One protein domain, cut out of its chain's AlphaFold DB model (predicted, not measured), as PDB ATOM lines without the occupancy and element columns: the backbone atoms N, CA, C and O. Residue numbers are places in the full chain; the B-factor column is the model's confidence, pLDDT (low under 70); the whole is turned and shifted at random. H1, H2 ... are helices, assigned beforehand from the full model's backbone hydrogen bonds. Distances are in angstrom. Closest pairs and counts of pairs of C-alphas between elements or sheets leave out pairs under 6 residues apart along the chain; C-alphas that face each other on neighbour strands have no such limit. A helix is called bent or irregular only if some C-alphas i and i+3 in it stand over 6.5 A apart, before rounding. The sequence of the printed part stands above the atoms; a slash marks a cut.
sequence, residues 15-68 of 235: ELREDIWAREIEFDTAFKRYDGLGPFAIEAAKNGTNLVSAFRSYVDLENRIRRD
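AT A GLANCE: This is residues 15 to 68 of the 235 residues of an uncharacterized protein of Beijerinckiaceae bacterium (UniProt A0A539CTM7). This is a long, open chain of three helices: the two longer ones, H1 and H3, reach outward to the two ends of the printed part, and the short H2 sits between them along the chain. H3 packs on H2 with residues 51 to 54, while H1 touches no helix; residues 15 to 36 stick out at one end and residues 56 to 68 at the other. The printed part has 54 residues with three named helices, in the order H1, H2, H3, and no named strand; its class is all helix. It is extended, with a radius of gyration of the C-alphas of 17.6 A and spans of 59 by 26 by 14 A.

IN THESE COORDINATES: Find C-alpha 15 at (136.850, 119.939, 158.481), where the printed part and H1 begin. From there H1, residues 15 to 32, runs 25.8 A to C-alpha 32 at (133.062, 132.502, 136.305). After five residues you come to H2, residues 38 to 46, which is 12.6 A from first to last C-alpha. Four residues further on, look for Leu 51, where H3 begins; it holds residues 51 to 67 and runs 24.4 A to C-alpha 67 at (154.191, 140.190, 108.406). None of the three helices is bent.

HOW THE PARTS SIT: Start with H1: it is apart from both H2 and H3, and residues 15 to 36, of which 15 to 32 belong to H1, stand free. A tight link of five residues leads from H1 to H2. Move on to H2 and you find the one pair of helices that touch, H2 and H3. Their closest C-alphas are those of Ala 41 and Leu 51, 4.9 A apart. H3 touches H2 with residues 51 to 54 alone. The lines of H2 and H3 are about perpendicular, at 83 degrees, and their centres are 16.7 A apart. Further along, residues 56 to 68, of which 56 to 67 belong to H3, stand free. In the backbones of H1, H2 and H3, every O i to N i+4 pair is within hydrogen-bond range.

THE WHOLE: Look at the two C-alphas farthest apart, those of Glu 15 and Asp 68, the first and last printed residues: they are 59.3 A from each other. The outline is a rod, but only just. The printed part has no cut, and both links, H1 to H2 and H2 to H3, are tight. The mean pLDDT of the printed part is 89.0, and at Tyr 34, in the link from H1 to H2, you find the one printed residue under 70.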
ATOM      1  N   GLU A  15     135.638 119.518 159.201       90.81
ATOM      2  CA  GLU A  15     136.850 119.939 158.481       90.81
ATOM      3  C   GLU A  15     136.769 119.601 156.983       90.81
ATOM      4  O   GLU A  15     136.998 120.444 156.121       90.81
ATOM      5  N   LEU A  16     136.327 118.381 156.656       91.19
ATOM      6  CA  LEU A  16     136.199 117.936 155.269       91.19
ATOM      7  C   LEU A  16     135.085 118.680 154.515       91.19
ATOM      8  O   LEU A  16     135.194 118.910 153.312       91.19
ATOM      9  N   ARG A  17     133.998 119.056 155.200       90.88
ATOM     10  CA  ARG A  17     132.933 119.870 154.593       90.88
ATOM     11  C   ARG A  17     133.412 121.280 154.277       90.88
ATOM     12  O   ARG A  17     133.044 121.798 153.225       90.88
ATOM     13  N   GLU A  18     134.208 121.880 155.157       90.69
ATOM     14  CA  GLU A  18     134.794 123.206 154.938       90.69
ATOM     15  C   GLU A  18     135.771 123.198 153.760       90.69
ATOM     16  O   GLU A  18     135.652 124.051 152.883       90.69
ATOM     17  N   ASP A  19     136.635 122.188 153.657       92.31
ATOM     18  CA  ASP A  19     137.550 122.030 152.519       92.31
ATOM     19  C   ASP A  19     136.808 121.855 151.186       92.31
ATOM     20  O   ASP A  19     137.177 122.451 150.168       92.31
ATOM     21  N   ILE A  20     135.744 121.044 151.160       90.62
ATOM     22  CA  ILE A  20     134.940 120.856 149.945       90.62
ATOM     23  C   ILE A  20     134.208 122.151 149.580       90.62
ATOM     24  O   ILE A  20     134.160 122.511 148.406       90.62
ATOM     25  N   TRP A  21     133.672 122.864 150.569       88.44
ATOM     26  CA  TRP A  21     133.011 124.149 150.354       88.44
ATOM     27  C   TRP A  21     133.978 125.209 149.815       88.44
ATOM     28  O   TRP A  21     133.662 125.894 148.842       88.44
ATOM     29  N   ALA A  22     135.178 125.307 150.389       91.50
ATOM     30  CA  ALA A  22     136.233 126.188 149.902       91.50
ATOM     31  C   ALA A  22     136.599 125.862 148.446       91.50
ATOM     32  O   ALA A  22     136.640 126.760 147.604       91.50
ATOM     33  N   ARG A  23     136.751 124.573 148.112       92.44
ATOM     34  CA  ARG A  23     136.970 124.120 146.729       92.44
ATOM     35  C   ARG A  23     135.825 124.461 145.782       92.44
ATOM     36  O   ARG A  23     136.093 124.816 144.639       92.44
ATOM     37  N   GLU A  24     134.569 124.343 146.210       88.75
ATOM     38  CA  GLU A  24     133.425 124.737 145.379       88.75
ATOM     39  C   GLU A  24     133.443 126.242 145.090       88.75
ATOM     40  O   GLU A  24     133.231 126.631 143.944       88.75
ATOM     41  N   ILE A  25     133.766 127.084 146.077       87.56
ATOM     42  CA  ILE A  25     133.911 128.533 145.872       87.56
ATOM     43  C   ILE A  25     135.062 128.839 144.911       87.56
ATOM     44  O   ILE A  25     134.903 129.662 144.004       87.56
ATOM     45  N   GLU A  26     136.216 128.193 145.084       87.12
ATOM     46  CA  GLU A  26     137.360 128.351 144.182       87.12
ATOM     47  C   GLU A  26     137.007 127.933 142.755       87.12
ATOM     48  O   GLU A  26     137.312 128.661 141.807       87.12
ATOM     49  N   PHE A  27     136.321 126.799 142.597       86.25
ATOM     50  CA  PHE A  27     135.876 126.306 141.301       86.25
ATOM     51  C   PHE A  27     134.865 127.253 140.658       86.25
ATOM     52  O   PHE A  27     135.044 127.620 139.504       86.25
ATOM     53  N   ASP A  28     133.844 127.700 141.388       82.69
ATOM     54  CA  ASP A  28     132.819 128.614 140.878       82.69
ATOM     55  C   ASP A  28     133.429 129.971 140.487       82.69
ATOM     56  O   ASP A  28     133.123 130.527 139.432       82.69
ATOM     57  N   THR A  29     134.384 130.470 141.276       81.56
ATOM     58  CA  THR A  29     135.155 131.683 140.962       81.56
ATOM     59  C   THR A  29     136.020 131.495 139.716       81.56
ATOM     60  O   THR A  29     136.057 132.371 138.852       81.56
ATOM     61  N   ALA A  30     136.718 130.363 139.599       76.25
ATOM     62  CA  ALA A  30     137.535 130.046 138.434       76.25
ATOM     63  C   ALA A  30     136.676 129.857 137.179       76.25
ATOM     64  O   ALA A  30     137.041 130.349 136.117       76.25
ATOM     65  N   PHE A  31     135.522 129.207 137.299       78.75
ATOM     66  CA  PHE A  31     134.595 128.961 136.201       78.75
ATOM     67  C   PHE A  31     133.959 130.263 135.709       78.75
ATOM     68  O   PHE A  31     133.937 130.510 134.506       78.75
ATOM     69  N   LYS A  32     133.560 131.154 136.626       78.25
ATOM     70  CA  LYS A  32     133.062 132.502 136.305       78.25
ATOM     71  C   LYS A  32     134.060 133.346 135.512       78.25
ATOM     72  O   LYS A  32     133.643 134.166 134.705       78.25
ATOM     73  N   ARG A  33     135.375 133.137 135.675       73.19
ATOM     74  CA  ARG A  33     136.396 133.820 134.847       73.19
ATOM     75  C   ARG A  33     136.349 133.414 133.373       73.19
ATOM     76  O   ARG A  33     136.830 134.169 132.534       73.19
ATOM     77  N   TYR A  34     135.803 132.242 133.066       68.69
ATOM     78  CA  TYR A  34     135.635 131.725 131.705       68.69
ATOM     79  C   TYR A  34     134.182 131.798 131.226       68.69
ATOM     80  O   TYR A  34     133.871 131.349 130.116       68.69
ATOM     81  N   ASP A  35     133.296 132.360 132.052       71.50
ATOM     82  CA  ASP A  35     131.910 132.593 131.691       71.50
ATOM     83  C   ASP A  35     131.866 133.556 130.496       71.50
ATOM     84  O   ASP A  35     132.521 134.598 130.483       71.50
ATOM     85  N   GLY A  36     131.179 133.141 129.432       81.56
ATOM     86  CA  GLY A  36     131.180 133.827 128.135       81.56
ATOM     87  C   GLY A  36     132.011 133.172 127.021       81.56
ATOM     88  O   GLY A  36     131.809 133.515 125.859       81.56
ATOM     89  N   LEU A  37     132.869 132.179 127.303       86.06
ATOM     90  CA  LEU A  37     133.557 131.409 126.243       86.06
ATOM     91  C   LEU A  37     132.689 130.298 125.627       86.06
ATOM     92  O   LEU A  37     132.972 129.818 124.528       86.06
ATOM     93  N   GLY A  38     131.619 129.899 126.322       85.12
ATOM     94  CA  GLY A  38     130.701 128.837 125.898       85.12
ATOM     95  C   GLY A  38     130.140 129.009 124.478       85.12
ATOM     96  O   GLY A  38     130.238 128.066 123.689       85.12
ATOM     97  N   PRO A  39     129.612 130.191 124.100       89.06
ATOM     98  CA  PRO A  39     129.129 130.441 122.741       89.06
ATOM     99  C   PRO A  39     130.194 130.197 121.663       89.06
ATOM    100  O   PRO A  39     129.917 129.522 120.672       89.06
ATOM    101  N   PHE A  40     131.428 130.658 121.888       89.44
ATOM    102  CA  PHE A  40     132.536 130.482 120.945       89.44
ATOM    103  C   PHE A  40     132.989 129.024 120.843       89.44
ATOM    104  O   PHE A  40     133.352 128.559 119.765       89.44
ATOM    105  N   ALA A  41     132.935 128.268 121.943       89.25
ATOM    106  CA  ALA A  41     133.206 126.834 121.915       89.25
ATOM    107  C   ALA A  41     132.158 126.070 121.083       89.25
ATOM    108  O   ALA A  41     132.520 125.184 120.308       89.25
ATOM    109  N   ILE A  42     130.876 126.442 121.195       90.00
ATOM    110  CA  ILE A  42     129.790 125.877 120.378       90.00
ATOM    111  C   ILE A  42     129.989 126.226 118.899       90.00
ATOM    112  O   ILE A  42     129.826 125.368 118.034       90.00
ATOM    113  N   GLU A  43     130.345 127.470 118.588       90.62
ATOM    114  CA  GLU A  43     130.587 127.916 117.213       90.62
ATOM    115  C   GLU A  43     131.799 127.221 116.580       90.62
ATOM    116  O   GLU A  43     131.708 126.706 115.466       90.62
ATOM    117  N   ALA A  44     132.903 127.106 117.317       91.69
ATOM    118  CA  ALA A  44     134.070 126.340 116.893       91.69
ATOM    119  C   ALA A  44     133.701 124.879 116.576       91.69
ATOM    120  O   ALA A  44     134.101 124.357 115.534       91.69
ATOM    121  N   ALA A  45     132.876 124.246 117.418       92.00
ATOM    122  CA  ALA A  45     132.406 122.881 117.195       92.00
ATOM    123  C   ALA A  45     131.529 122.751 115.939       92.00
ATOM    124  O   ALA A  45     131.696 121.795 115.181       92.00
ATOM    125  N   LYS A  46     130.642 123.721 115.666       93.12
ATOM    126  CA  LYS A  46     129.854 123.766 114.416       93.12
ATOM    127  C   LYS A  46     130.748 123.813 113.177       93.12
ATOM    128  O   LYS A  46     130.415 123.204 112.166       93.12
ATOM    129  N   ASN A  47     131.893 124.482 113.283       88.56
ATOM    130  CA  ASN A  47     132.892 124.590 112.223       88.56
ATOM    131  C   ASN A  47     133.886 123.409 112.197       88.56
ATOM    132  O   ASN A  47     134.916 123.488 111.529       88.56
ATOM    133  N   GLY A  48     133.614 122.317 112.926       91.19
ATOM    134  CA  GLY A  48     134.449 121.111 112.932       91.19
ATOM    135  C   GLY A  48     135.787 121.266 113.662       91.19
ATOM    136  O   GLY A  48     136.712 120.494 113.419       91.19
ATOM    137  N   THR A  49     135.916 122.261 114.541       93.75
ATOM    138  CA  THR A  49     137.134 122.540 115.312       93.75
ATOM    139  C   THR A  49     136.823 122.693 116.806       93.75
ATOM    140  O   THR A  49     135.719 122.416 117.266       93.75
ATOM    141  N   ASN A  50     137.810 123.089 117.606       94.00
ATOM    142  CA  ASN A  50     137.641 123.409 119.022       94.00
ATOM    143  C   ASN A  50     138.112 124.841 119.306       94.00
ATOM    144  O   ASN A  50     138.817 125.441 118.497       94.00
ATOM    145  N   LEU A  51     137.733 125.377 120.469       91.44
ATOM    146  CA  LEU A  51     138.022 126.763 120.844       91.44
ATOM    147  C   LEU A  51     139.523 127.097 120.796       91.44
ATOM    148  O   LEU A  51     139.903 128.157 120.305       91.44
ATOM    149  N   VAL A  52     140.381 126.184 121.261       92.50
ATOM    150  CA  VAL A  52     141.838 126.392 121.288       92.50
ATOM    151  C   VAL A  52     142.398 126.459 119.870       92.50
ATOM    152  O   VAL A  52     143.157 127.369 119.549       92.50
ATOM    153  N   SER A  53     142.012 125.515 119.015       91.56
ATOM    154  CA  SER A  53     142.434 125.484 117.616       91.56
ATOM    155  C   SER A  53     141.914 126.694 116.843       91.56
ATOM    156  O   SER A  53     142.677 127.302 116.102       91.56
ATOM    157  N   ALA A  54     140.654 127.090 117.044       91.50
ATOM    158  CA  ALA A  54     140.074 128.273 116.410       91.50
ATOM    159  C   ALA A  54     140.823 129.557 116.801       91.50
ATOM    160  O   ALA A  54     141.182 130.352 115.934       91.50
ATOM    161  N   PHE A  55     141.124 129.723 118.092       93.31
ATOM    162  CA  PHE A  55     141.876 130.874 118.583       93.31
ATOM    163  C   PHE A  55     143.303 130.911 118.027       93.31
ATOM    164  O   PHE A  55     143.757 131.957 117.568       93.31
ATOM    165  N   ARG A  56     144.003 129.770 118.004       93.44
ATOM    166  CA  ARG A  56     145.345 129.680 117.405       93.44
ATOM    167  C   ARG A  56     145.329 130.046 115.927       93.44
ATOM    168  O   ARG A  56     146.122 130.882 115.518       93.44
ATOM    169  N   SER A  57     144.384 129.503 115.161       89.12
ATOM    170  CA  SER A  57     144.232 129.842 113.744       89.12
ATOM    171  C   SER A  57     143.992 131.337 113.523       89.12
ATOM    172  O   SER A  57     144.535 131.903 112.578       89.12
ATOM    173  N   TYR A  58     143.212 131.989 114.392       91.06
ATOM    174  CA  TYR A  58     142.994 133.435 114.329       91.06
ATOM    175  C   TYR A  58     144.284 134.223 114.585       91.06
ATOM    176  O   TYR A  58     144.651 135.076 113.780       91.06
ATOM    177  N   VAL A  59     145.001 133.904 115.667       94.38
ATOM    178  CA  VAL A  59     146.271 134.564 116.014       94.38
ATOM    179  C   VAL A  59     147.321 134.346 114.922       94.38
ATOM    180  O   VAL A  59     148.030 135.279 114.543       94.38
ATOM    181  N   ASP A  60     147.408 133.136 114.375       92.69
ATOM    182  CA  ASP A  60     148.322 132.810 113.281       92.69
ATOM    183  C   ASP A  60     147.987 133.604 112.016       92.69
ATOM    184  O   ASP A  60     148.890 134.131 111.363       92.69
ATOM    185  N   LEU A  61     146.701 133.729 111.676       91.88
ATOM    186  CA  LEU A  61     146.254 134.547 110.552       91.88
ATOM    187  C   LEU A  61     146.590 136.028 110.767       91.88
ATOM    188  O   LEU A  61     147.109 136.669 109.857       91.88
ATOM    189  N   GLU A  62     146.348 136.570 111.960       94.69
ATOM    190  CA  GLU A  62     146.671 137.962 112.285       94.69
ATOM    191  C   GLU A  62     148.178 138.234 112.169       94.69
ATOM    192  O   GLU A  62     148.597 139.214 111.547       94.69
ATOM    193  N   ASN A  63     149.006 137.333 112.701       95.25
ATOM    194  CA  ASN A  63     150.459 137.422 112.592       95.25
ATOM    195  C   ASN A  63     150.932 137.357 111.135       95.25
ATOM    196  O   ASN A  63     151.844 138.096 110.756       95.25
ATOM    197  N   ARG A  64     150.302 136.513 110.305       94.88
ATOM    198  CA  ARG A  64     150.573 136.467 108.861       94.88
ATOM    199  C   ARG A  64     150.227 137.791 108.203       94.88
ATOM    200  O   ARG A  64     151.099 138.349 107.559       94.88
ATOM    201  N   ILE A  65     149.035 138.344 108.436       96.25
ATOM    202  CA  ILE A  65     148.620 139.630 107.848       96.25
ATOM    203  C   ILE A  65     149.617 140.743 108.188       96.25
ATOM    204  O   ILE A  65     149.987 141.526 107.316       96.25
ATOM    205  N   ARG A  66     150.077 140.806 109.445       95.56
ATOM    206  CA  ARG A  66     151.037 141.825 109.901       95.56
ATOM    207  C   ARG A  66     152.413 141.693 109.246       95.56
ATOM    208  O   ARG A  66     153.078 142.704 109.047       95.56
ATOM    209  N   ARG A  67     152.860 140.468 108.964       96.38
ATOM    210  CA  ARG A  67     154.191 140.190 108.406       96.38
ATOM    211  C   ARG A  67     154.200 140.206 106.878       96.38
ATOM    212  O   ARG A  67     155.101 140.788 106.287       96.38
ATOM    213  N   ASP A  68     153.244 139.516 106.273       96.06
ATOM    214  CA  ASP A  68     153.075 139.360 104.832       96.06
ATOM    215  C   ASP A  68     151.574 139.206 104.501       96.06
ATOM    216  O   ASP A  68     151.002 138.112 104.603       96.06
TER     217      ASP A  68